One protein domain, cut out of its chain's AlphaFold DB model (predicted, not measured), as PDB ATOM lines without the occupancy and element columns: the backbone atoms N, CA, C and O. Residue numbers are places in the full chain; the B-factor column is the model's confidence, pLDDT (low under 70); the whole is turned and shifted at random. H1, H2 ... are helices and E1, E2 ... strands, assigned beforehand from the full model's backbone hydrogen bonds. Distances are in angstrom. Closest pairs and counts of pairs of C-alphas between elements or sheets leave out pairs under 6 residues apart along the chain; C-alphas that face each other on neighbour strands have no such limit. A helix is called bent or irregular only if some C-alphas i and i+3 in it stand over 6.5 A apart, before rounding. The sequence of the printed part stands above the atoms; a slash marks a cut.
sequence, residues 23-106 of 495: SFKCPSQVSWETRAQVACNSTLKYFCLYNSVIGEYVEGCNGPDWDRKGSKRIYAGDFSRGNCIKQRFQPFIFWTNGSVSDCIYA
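Overview. This is residues 23 to 106 of the 495 residues of the protein "HEPN_DZIP3 domain-containing protein" of Mytilus coruscus (UniProt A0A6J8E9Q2). Two strand hairpins, E1-E2 and E3-E4, meet where E1 and E3 end, and H1 packs at the other end of E1-E2. Residues 84 to 106, with no named element, loop back, and residues 94 to 95 pair with 66 to 67. The 84 printed residues, under half in named elements, run H1, E1, E2, E3, E4, mixed in class, both sheets antiparallel. The whole is compact, radius of gyration of the C-alphas 12.3 A, spanning 34 by 27 by 23 A.

Along the chain. Find C-alpha 46 at (139.563, 121.952, 119.398); E1 runs to 51, 15.3 A. E2 is 56 to 61, 16.8 A; E3 71 to 75; E4 79 to 83, ending at (122.519, 122.440, 131.711). H1, 29 to 40, spans 16.1 A, only just irregular: C-alphas 30 and 33 are 7.0 A apart.

Arrangement. In hairpin E1-E2, N 49 and O 58 are 3.0 A apart; in hairpin E3-E4, N 72 and O 82, 2.8 A. The closest C-alphas of E1 and E3 are Asn 51 and Tyr 75, 5.5 A; of H1 and E1, Ala 36 and Tyr 46, 4.9 A. H1 has 6 of 8 O i to N i+4 pairs within hydrogen-bond range. H1 and E4 are apart.

Size, cuts and confidence. The printed part has no cut and no long link; pLDDT is under 70 at, among others, residues 96 to 101.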
ATOM      1  N   SER A  23     145.252 137.249 130.773       45.88
ATOM      2  CA  SER A  23     144.018 136.485 130.899       45.88
ATOM      3  C   SER A  23     143.803 135.784 129.562       45.88
ATOM      4  O   SER A  23     143.480 136.432 128.561       45.88
ATOM      5  N   PHE A  24     144.062 134.476 129.531       55.44
ATOM      6  CA  PHE A  24     143.815 133.640 128.368       55.44
ATOM      7  C   PHE A  24     142.322 133.720 128.058       55.44
ATOM      8  O   PHE A  24     141.484 133.138 128.743       55.44
ATOM      9  N   LYS A  25     141.975 134.509 127.042       74.44
ATOM     10  CA  LYS A  25     140.650 134.498 126.432       74.44
ATOM     11  C   LYS A  25     140.689 133.507 125.285       74.44
ATOM     12  O   LYS A  25     141.680 133.453 124.557       74.44
ATOM     13  N   CYS A  26     139.599 132.769 125.096       78.56
ATOM     14  CA  CYS A  26     139.450 131.938 123.911       78.56
ATOM     15  C   CYS A  26     139.768 132.732 122.637       78.56
ATOM     16  O   CYS A  26     139.411 133.915 122.552       78.56
ATOM     17  N   PRO A  27     140.407 132.096 121.639       79.44
ATOM     18  CA  PRO A  27     140.686 132.749 120.371       79.44
ATOM     19  C   PRO A  27     139.384 133.285 119.770       79.44
ATOM     20  O   PRO A  27     138.325 132.657 119.862       79.44
ATOM     21  N   SER A  28     139.470 134.450 119.127       76.12
ATOM     22  CA  SER A  28     138.378 134.963 118.301       76.12
ATOM     23  C   SER A  28     137.967 133.925 117.250       76.12
ATOM     24  O   SER A  28     138.790 133.107 116.844       76.12
ATOM     25  N   GLN A  29     136.735 134.004 116.734       65.81
ATOM     26  CA  GLN A  29     136.262 133.115 115.661       65.81
ATOM     27  C   GLN A  29     137.245 133.050 114.474       65.81
ATOM     28  O   GLN A  29     137.426 131.998 113.876       65.81
ATOM     29  N   VAL A  30     137.905 134.170 114.154       67.38
ATOM     30  CA  VAL A  30     138.849 134.282 113.029       67.38
ATOM     31  C   VAL A  30     140.178 133.581 113.321       67.38
ATOM     32  O   VAL A  30     140.784 133.022 112.416       67.38
ATOM     33  N   SER A  31     140.632 133.584 114.575       80.50
ATOM     34  CA  SER A  31     141.859 132.898 114.999       80.50
ATOM     35  C   SER A  31     141.604 131.472 115.492       80.50
ATOM     36  O   SER A  31     142.549 130.762 115.832       80.50
ATOM     37  N   TRP A  32     140.337 131.056 115.550       81.88
ATOM     38  CA  TRP A  32     139.914 129.768 116.084       81.88
ATOM     39  C   TRP A  32     140.444 128.606 115.249       81.88
ATOM     40  O   TRP A  32     141.023 127.692 115.814       81.88
ATOM     41  N   GLU A  33     140.325 128.659 113.919       78.94
ATOM     42  CA  GLU A  33     140.782 127.572 113.037       78.94
ATOM     43  C   GLU A  33     142.295 127.373 113.118       78.94
ATOM     44  O   GLU A  33     142.768 126.248 113.255       78.94
ATOM     45  N   THR A  34     143.060 128.470 113.111       82.81
ATOM     46  CA  THR A  34     144.514 128.419 113.281       82.81
ATOM     47  C   THR A  34     144.877 127.867 114.652       82.81
ATOM     48  O   THR A  34     145.693 126.956 114.740       82.81
ATOM     49  N   ARG A  35     144.240 128.354 115.727       84.81
ATOM     50  CA  ARG A  35     144.494 127.853 117.084       84.81
ATOM     51  C   ARG A  35     144.122 126.377 117.217       84.81
ATOM     52  O   ARG A  35     144.870 125.631 117.828       84.81
ATOM     53  N   ALA A  36     143.028 125.950 116.596       84.00
ATOM     54  CA  ALA A  36     142.576 124.568 116.579       84.00
ATOM     55  C   ALA A  36     143.541 123.643 115.838       84.00
ATOM     56  O   ALA A  36     143.862 122.554 116.316       84.00
ATOM     57  N   GLN A  37     144.029 124.090 114.682       85.94
ATOM     58  CA  GLN A  37     145.021 123.352 113.917       85.94
ATOM     59  C   GLN A  37     146.346 123.262 114.678       85.94
ATOM     60  O   GLN A  37     146.927 122.186 114.741       85.94
ATOM     61  N   VAL A  38     146.786 124.351 115.310       84.19
ATOM     62  CA  VAL A  38     148.033 124.387 116.086       84.19
ATOM     63  C   VAL A  38     147.932 123.538 117.355       84.19
ATOM     64  O   VAL A  38     148.813 122.730 117.619       84.19
ATOM     65  N   ALA A  39     146.859 123.681 118.134       85.38
ATOM     66  CA  ALA A  39     146.723 123.008 119.424       85.38
ATOM     67  C   ALA A  39     146.346 121.524 119.291       85.38
ATOM     68  O   ALA A  39     146.797 120.705 120.085       85.38
ATOM     69  N   CYS A  40     145.515 121.167 118.306       86.69
ATOM     70  CA  CYS A  40     144.910 119.834 118.215       86.69
ATOM     71  C   CYS A  40     145.209 119.077 116.922       86.69
ATOM     72  O   CYS A  40     144.652 117.993 116.720       86.69
ATOM     73  N   ASN A  41     146.015 119.652 116.020       89.50
ATOM     74  CA  ASN A  41     146.237 119.142 114.664       89.50
ATOM     75  C   ASN A  41     144.920 118.848 113.907       89.50
ATOM     76  O   ASN A  41     144.842 117.961 113.056       89.50
ATOM     77  N   SER A  42     143.832 119.529 114.285       82.06
ATOM     78  CA  SER A  42     142.502 119.320 113.724       82.06
ATOM     79  C   SER A  42     141.562 120.460 114.093       82.06
ATOM     80  O   SER A  42     141.241 120.672 115.265       82.06
ATOM     81  N   THR A  43     140.997 121.098 113.072       78.69
ATOM     82  CA  THR A  43     139.918 122.091 113.202       78.69
ATOM     83  C   THR A  43     138.591 121.509 113.692       78.69
ATOM     84  O   THR A  43     137.633 122.248 113.868       78.69
ATOM     85  N   LEU A  44     138.487 120.196 113.915       76.19
ATOM     86  CA  LEU A  44     137.262 119.557 114.408       76.19
ATOM     87  C   LEU A  44     137.348 119.127 115.872       76.19
ATOM     88  O   LEU A  44     136.328 118.747 116.443       76.19
ATOM     89  N   LYS A  45     138.551 119.140 116.460       81.38
ATOM     90  CA  LYS A  45     138.785 118.596 117.806       81.38
ATOM     91  C   LYS A  45     139.019 119.649 118.880       81.38
ATOM     92  O   LYS A  45     139.024 119.332 120.065       81.38
ATOM     93  N   TYR A  46     139.256 120.882 118.471       85.75
ATOM     94  CA  TYR A  46     139.563 121.952 119.398       85.75
ATOM     95  C   TYR A  46     138.304 122.494 120.063       85.75
ATOM     96  O   TYR A  46     137.264 122.663 119.428       85.75
ATOM     97  N   PHE A  47     138.413 122.821 121.340       84.69
ATOM     98  CA  PHE A  47     137.443 123.639 122.051       84.69
ATOM     99  C   PHE A  47     138.187 124.530 123.043       84.69
ATOM    100  O   PHE A  47     139.310 124.246 123.459       84.69
ATOM    101  N   CYS A  48     137.523 125.604 123.445       85.75
ATOM    102  CA  CYS A  48     137.980 126.474 124.510       85.75
ATOM    103  C   CYS A  48     136.779 126.778 125.403       85.75
ATOM    104  O   CYS A  48     135.804 127.379 124.949       85.75
ATOM    105  N   LEU A  49     136.814 126.280 126.638       85.25
ATOM    106  CA  LEU A  49     135.693 126.336 127.575       85.25
ATOM    107  C   LEU A  49     136.112 127.048 128.853       85.25
ATOM    108  O   LEU A  49     137.225 126.870 129.333       85.25
ATOM    109  N   TYR A  50     135.206 127.831 129.428       82.06
ATOM    110  CA  TYR A  50     135.436 128.438 130.733       82.06
ATOM    111  C   TYR A  50     135.319 127.370 131.825       82.06
ATOM    112  O   TYR A  50     134.270 126.736 131.962       82.06
ATOM    113  N   ASN A  51     136.380 127.172 132.596       81.56
ATOM    114  CA  ASN A  51     136.385 126.305 133.760       81.56
ATOM    115  C   ASN A  51     136.017 127.131 134.995       81.56
ATOM    116  O   ASN A  51     136.802 127.936 135.491       81.56
ATOM    117  N   SER A  52     134.812 126.902 135.514       75.25
ATOM    118  CA  SER A  52     134.293 127.626 136.677       75.25
ATOM    119  C   SER A  52     135.005 127.295 137.989       75.25
ATOM    120  O   SER A  52     134.846 128.045 138.945       75.25
ATOM    121  N   VAL A  53     135.737 126.179 138.063       77.75
ATOM    122  CA  VAL A  53     136.458 125.764 139.277       77.75
ATOM    123  C   VAL A  53     137.731 126.587 139.449       77.75
ATOM    124  O   VAL A  53     138.000 127.075 140.541       77.75
ATOM    125  N   ILE A  54     138.490 126.765 138.366       83.19
ATOM    126  CA  ILE A  54     139.754 127.523 138.379       83.19
ATOM    127  C   ILE A  54     139.572 128.990 137.972       83.19
ATOM    128  O   ILE A  54     140.473 129.794 138.160       83.19
ATOM    129  N   GLY A  55     138.409 129.350 137.422       82.88
ATOM    130  CA  GLY A  55     138.108 130.715 136.992       82.88
ATOM    131  C   GLY A  55     138.770 131.128 135.671       82.88
ATOM    132  O   GLY A  55     138.782 132.318 135.353       82.88
ATOM    133  N   GLU A  56     139.280 130.176 134.889       84.81
ATOM    134  CA  GLU A  56     140.048 130.407 133.657       84.81
ATOM    135  C   GLU A  56     139.487 129.613 132.471       84.81
ATOM    136  O   GLU A  56     138.733 128.654 132.638       84.81
ATOM    137  N   TYR A  57     139.851 130.004 131.249       83.88
ATOM    138  CA  TYR A  57     139.527 129.228 130.054       83.88
ATOM    139  C   TYR A  57     140.522 128.084 129.862       83.88
ATOM    140  O   TYR A  57     141.730 128.283 129.921       83.88
ATOM    141  N   VAL A  58     140.000 126.894 129.580       85.88
ATOM    142  CA  VAL A  58     140.776 125.691 129.292       85.88
ATOM    143  C   VAL A  58     140.593 125.329 127.824       85.88
ATOM    144  O   VAL A  58     139.468 125.171 127.337       85.88
ATOM    145  N   GLU A  59     141.715 125.204 127.122       87.44
ATOM    146  CA  GLU A  59     141.781 124.668 125.765       87.44
ATOM    147  C   GLU A  59     141.935 123.146 125.827       87.44
ATOM    148  O   GLU A  59     142.580 122.606 126.725       87.44
ATOM    149  N   GLY A  60     141.358 122.427 124.869       85.62
ATOM    150  CA  GLY A  60     141.611 120.997 124.765       85.62
ATOM    151  C   GLY A  60     141.191 120.393 123.435       85.62
ATOM    152  O   GLY A  60     140.548 121.035 122.601       85.62
ATOM    153  N   CYS A  61     141.590 119.134 123.260       86.44
ATOM    154  CA  CYS A  61     141.525 118.414 121.997       86.44
ATOM    155  C   CYS A  61     140.720 117.123 122.145       86.44
ATOM    156  O   CYS A  61     141.268 116.079 122.477       86.44
ATOM    157  N   ASN A  62     139.417 117.169 121.872       81.56
ATOM    158  CA  ASN A  62     138.534 116.001 121.876       81.56
ATOM    159  C   ASN A  62     137.752 115.934 120.585       81.56
ATOM    160  O   ASN A  62     137.412 116.955 120.006       81.56
ATOM    161  N   GLY A  63     137.413 114.713 120.176       74.75
ATOM    162  CA  GLY A  63     136.543 114.487 119.031       74.75
ATOM    163  C   GLY A  63     135.266 115.338 119.079       74.75
ATOM    164  O   GLY A  63     134.757 115.622 120.174       74.75
ATOM    165  N   PRO A  64     134.744 115.731 117.904       68.00
ATOM    166  CA  PRO A  64     133.477 116.434 117.826       68.00
ATOM    167  C   PRO A  64     132.385 115.595 118.490       68.00
ATOM    168  O   PRO A  64     132.297 114.385 118.282       68.00
ATOM    169  N   ASP A  65     131.543 116.251 119.275       76.44
ATOM    170  CA  ASP A  65     130.361 115.651 119.881       76.44
ATOM    171  C   ASP A  65     129.172 116.588 119.672       76.44
ATOM    172  O   ASP A  65     129.297 117.735 119.229       76.44
ATOM    173  N   TRP A  66     127.996 116.067 119.974       77.75
ATOM    174  CA  TRP A  66     126.740 116.766 119.831       77.75
ATOM    175  C   TRP A  66     126.262 117.250 121.194       77.75
ATOM    176  O   TRP A  66     125.941 116.447 122.080       77.75
ATOM    177  N   ASP A  67     126.144 118.568 121.345       81.00
ATOM    178  CA  ASP A  67     125.445 119.137 122.489       81.00
ATOM    179  C   ASP A  67     123.951 118.899 122.318       81.00
ATOM    180  O   ASP A  67     123.346 119.261 121.307       81.00
ATOM    181  N   ARG A  68     123.333 118.255 123.309       86.06
ATOM    182  CA  ARG A  68     121.890 118.007 123.295       86.06
ATOM    183  C   ARG A  68     121.143 119.312 123.550       86.06
ATOM    184  O   ARG A  68     121.654 120.226 124.199       86.06
ATOM    185  N   LYS A  69     119.877 119.360 123.125       89.38
ATOM    186  CA  LYS A  69     118.974 120.471 123.449       89.38
ATOM    187  C   LYS A  69     118.984 120.756 124.954       89.38
ATOM    188  O   LYS A  69     118.748 119.848 125.757       89.38
ATOM    189  N   GLY A  70     119.199 122.018 125.307       89.44
ATOM    190  CA  GLY A  70     119.246 122.522 126.678       89.44
ATOM    191  C   GLY A  70     120.467 122.132 127.503       89.44
ATOM    192  O   GLY A  70     120.475 122.362 128.713       89.44
ATOM    193  N   SER A  71     121.487 121.565 126.864       89.75
ATOM    194  CA  SER A  71     122.771 121.280 127.492       89.75
ATOM    195  C   SER A  71     123.902 122.009 126.784       89.75
ATOM    196  O   SER A  71     123.781 122.370 125.616       89.75
ATOM    197  N   LYS A  72     124.995 122.186 127.516       88.38
ATOM    198  CA  LYS A  72     126.274 122.696 127.043       88.38
ATOM    199  C   LYS A  72     127.392 121.805 127.551       88.38
ATOM    200  O   LYS A  72     127.247 121.156 128.592       88.38
ATOM    201  N   ARG A  73     128.530 121.822 126.877       85.56
ATOM    202  CA  ARG A  73     129.743 121.199 127.400       85.56
ATOM    203  C   ARG A  73     130.362 122.071 128.497       85.56
ATOM    204  O   ARG A  73     130.466 123.287 128.354       85.56
ATOM    205  N   ILE A  74     130.757 121.444 129.598       85.31
ATOM    206  CA  ILE A  74     131.490 122.077 130.696       85.31
ATOM    207  C   ILE A  74     132.775 121.295 130.949       85.31
ATOM    208  O   ILE A  74     132.848 120.100 130.655       85.31
ATOM    209  N   TYR A  75     133.787 121.979 131.474       81.62
ATOM    210  CA  TYR A  75     135.025 121.345 131.902       81.62
ATOM    211  C   TYR A  75     135.119 121.397 133.427       81.62
ATOM    212  O   TYR A  75     135.139 122.482 134.006       81.62
ATOM    213  N   ALA A  76     135.151 120.223 134.058       79.25
ATOM    214  CA  ALA A  76     135.242 120.049 135.508       79.25
ATOM    215  C   ALA A  76     136.278 118.961 135.851       79.25
ATOM    216  O   ALA A  76     135.996 118.025 136.590       79.25
ATOM    217  N   GLY A  77     137.467 119.050 135.245       78.75
ATOM    218  CA  GLY A  77     138.494 117.998 135.262       78.75
ATOM    219  C   GLY A  77     138.336 117.013 134.100       78.75
ATOM    220  O   GLY A  77     139.321 116.657 133.454       78.75
ATOM    221  N   ASP A  78     137.095 116.680 133.749       79.62
ATOM    222  CA  ASP A  78     136.709 115.993 132.520       79.62
ATOM    223  C   ASP A  78     135.681 116.806 131.708       79.62
ATOM    224  O   ASP A  78     135.145 117.829 132.157       79.62
ATOM    225  N   PHE A  79     135.437 116.377 130.466       77.81
ATOM    226  CA  PHE A  79     134.390 116.962 129.631       77.81
ATOM    227  C   PHE A  79     133.061 116.318 129.962       77.81
ATOM    228  O   PHE A  79     132.762 115.210 129.519       77.81
ATOM    229  N   SER A  80     132.245 117.057 130.694       84.81
ATOM    230  CA  SER A  80     130.895 116.658 131.054       84.81
ATOM    231  C   SER A  80     129.865 117.587 130.406       84.81
ATOM    232  O   SER A  80     130.185 118.605 129.782       84.81
ATOM    233  N   ARG A  81     128.587 117.202 130.487       87.69
ATOM    234  CA  ARG A  81     127.473 118.035 130.019       87.69
ATOM    235  C   ARG A  81     126.839 118.745 131.205       87.69
ATOM    236  O   ARG A  81     126.379 118.100 132.141       87.69
ATOM    237  N   GLY A  82     126.769 120.067 131.121       88.69
ATOM    238  CA  GLY A  82     126.003 120.919 132.020       88.69
ATOM    239  C   GLY A  82     124.683 121.353 131.386       88.69
ATOM    240  O   GLY A  82     124.527 121.343 130.166       88.69
ATOM    241  N   ASN A  83     123.721 121.765 132.207       92.38
ATOM    242  CA  ASN A  83     122.519 122.440 131.711       92.38
ATOM    243  C   ASN A  83     122.838 123.897 131.340       92.38
ATOM    244  O   ASN A  83     123.752 124.501 131.908       92.38
ATOM    245  N   CYS A  84     122.057 124.481 130.426       90.00
ATOM    246  CA  CYS A  84     122.100 125.930 130.211       90.00
ATOM    247  C   CYS A  84     121.814 126.676 131.521       90.00
ATOM    248  O   CYS A  84     120.985 126.239 132.327       90.00
ATOM    249  N   ILE A  85     122.452 127.834 131.709       90.50
ATOM    250  CA  ILE A  85     122.072 128.744 132.795       90.50
ATOM    251  C   ILE A  85     120.634 129.238 132.594       90.50
ATOM    252  O   ILE A  85     120.135 129.271 131.472       90.50
ATOM    253  N   LYS A  86     119.955 129.652 133.670       90.69
ATOM    254  CA  LYS A  86     118.516 129.986 133.638       90.69
ATOM    255  C   LYS A  86     118.145 131.027 132.576       90.69
ATOM    256  O   LYS A  86     117.055 130.942 132.019       90.69
ATOM    257  N   GLN A  87     119.045 131.971 132.302       91.62
ATOM    258  CA  GLN A  87     118.870 133.088 131.370       91.62
ATOM    259  C   GLN A  87     119.203 132.731 129.918       91.62
ATOM    260  O   GLN A  87     119.094 133.590 129.048       91.62
ATOM    261  N   ARG A  88     119.641 131.499 129.637       91.50
ATOM    262  CA  ARG A  88     119.992 131.042 128.290       91.50
ATOM    263  C   ARG A  88     119.294 129.730 127.966       91.50
ATOM    264  O   ARG A  88     118.845 129.007 128.853       91.50
ATOM    265  N   PHE A  89     119.187 129.429 126.682       93.06
ATOM    266  CA  PHE A  89     118.589 128.192 126.208       93.06
ATOM    267  C   PHE A  89     119.235 127.719 124.900       93.06
ATOM    268  O   PHE A  89     119.922 128.474 124.208       93.06
ATOM    269  N   GLN A  90     119.043 126.440 124.583       88.81
ATOM    270  CA  GLN A  90     119.603 125.784 123.402       88.81
ATOM    271  C   GLN A  90     118.534 124.885 122.749       88.81
ATOM    272  O   GLN A  90     118.350 123.742 123.186       88.81
ATOM    273  N   PRO A  91     117.827 125.363 121.708       83.56
ATOM    274  CA  PRO A  91     116.654 124.678 121.151       83.56
ATOM    275  C   PRO A  91     116.973 123.578 120.142       83.56
ATOM    276  O   PRO A  91     116.110 122.761 119.804       83.56
ATOM    277  N   PHE A  92     118.215 123.508 119.676       81.38
ATOM    278  CA  PHE A  92     118.674 122.502 118.728       81.38
ATOM    279  C   PHE A  92     119.979 121.863 119.180       81.38
ATOM    280  O   PHE A  92     120.728 122.419 119.983       81.38
ATOM    281  N   ILE A  93     120.220 120.673 118.638       77.44
ATOM    282  CA  ILE A  93     121.491 119.982 118.796       77.44
ATOM    283  C   ILE A  93     122.534 120.778 118.010       77.44
ATOM    284  O   ILE A  93     122.301 121.089 116.842       77.44
ATOM    285  N   PHE A  94     123.639 121.143 118.651       73.81
ATOM    286  CA  PHE A  94     124.687 121.952 118.034       73.81
ATOM    287  C   PHE A  94     126.045 121.267 118.149       73.81
ATOM    288  O   PHE A  94     126.256 120.409 119.008       73.81
ATOM    289  N   TRP A  95     126.942 121.617 117.234       70.12
ATOM    290  CA  TRP A  95     128.267 121.024 117.145       70.12
ATOM    291  C   TRP A  95     129.238 121.764 118.067       70.12
ATOM    292  O   TRP A  95     129.337 122.987 118.020       70.12
ATOM    293  N   THR A  96     129.944 121.034 118.931       63.19
ATOM    294  CA  THR A  96     130.724 121.608 120.047       63.19
ATOM    295  C   THR A  96     132.014 122.323 119.640       63.19
ATOM    296  O   THR A  96     132.783 122.723 120.507       63.19
ATOM    297  N   ASN A  97     132.288 122.490 118.347       63.09
ATOM    298  CA  ASN A  97     133.483 123.187 117.870       63.09
ATOM    299  C   ASN A  97     133.353 124.726 117.932       63.09
ATOM    300  O   ASN A  97     134.193 125.444 117.408       63.09
ATOM    301  N   GLY A  98     132.309 125.269 118.563       57.97
ATOM    302  CA  GLY A  98     132.194 126.705 118.828       57.97
ATOM    303  C   GLY A  98     132.917 127.125 120.112       57.97
ATOM    304  O   GLY A  98     132.938 126.385 121.089       57.97
ATOM    305  N   SER A  99     133.449 128.352 120.163       55.44
ATOM    306  CA  SER A  99     134.065 128.942 121.373       55.44
ATOM    307  C   SER A  99     133.059 129.368 122.456       55.44
ATOM    308  O   SER A  99     133.377 130.173 123.334       55.44
ATOM    309  N   VAL A 100     131.816 128.885 122.392       65.00
ATOM    310  CA  VAL A 100     130.747 129.369 123.266       65.00
ATOM    311  C   VAL A 100     130.730 128.527 124.537       65.00
ATOM    312  O   VAL A 100     130.290 127.383 124.540       65.00
ATOM    313  N   SER A 101     131.184 129.113 125.644       69.00
ATOM    314  CA  SER A 101     131.168 128.495 126.980       69.00
ATOM    315  C   SER A 101     129.760 128.362 127.588       69.00
ATOM    316  O   SER A 101     129.599 127.929 128.735       69.00
ATOM    317  N   ASP A 102     128.725 128.784 126.861       81.88
ATOM    318  CA  ASP A 102     127.334 128.719 127.287       81.88
ATOM    319  C   ASP A 102     126.386 128.400 126.128       81.88
ATOM    320  O   ASP A 102     126.763 128.446 124.961       81.88
ATOM    321  N   CYS A 103     125.131 128.100 126.454       86.19
ATOM    322  CA  CYS A 103     124.084 127.931 125.456       86.19
ATOM    323  C   CYS A 103     123.924 129.194 124.608       86.19
ATOM    324  O   CYS A 103     124.026 130.314 125.110       86.19
ATOM    325  N   ILE A 104     123.674 129.031 123.312       83.25
ATOM    326  CA  ILE A 104     123.874 130.108 122.334       83.25
ATOM    327  C   ILE A 104     122.877 131.250 122.542       83.25
ATOM    328  O   ILE A 104     123.254 132.419 122.454       83.25
ATOM    329  N   TYR A 105     121.629 130.943 122.888       82.81
ATOM    330  CA  TYR A 105     120.559 131.934 122.917       82.81
ATOM    331  C   TYR A 105     120.319 132.461 124.323       82.81
ATOM    332  O   TYR A 105     120.194 131.690 125.272       82.81
ATOM    333  N   ALA A 106     120.245 133.784 124.455       89.75
ATOM    334  CA  ALA A 106     119.692 134.412 125.646       89.75
ATOM    335  C   ALA A 106     118.166 134.297 125.610       89.75
ATOM    336  O   ALA A 106     117.570 134.419 124.540       89.75
TER     337      ALA A 106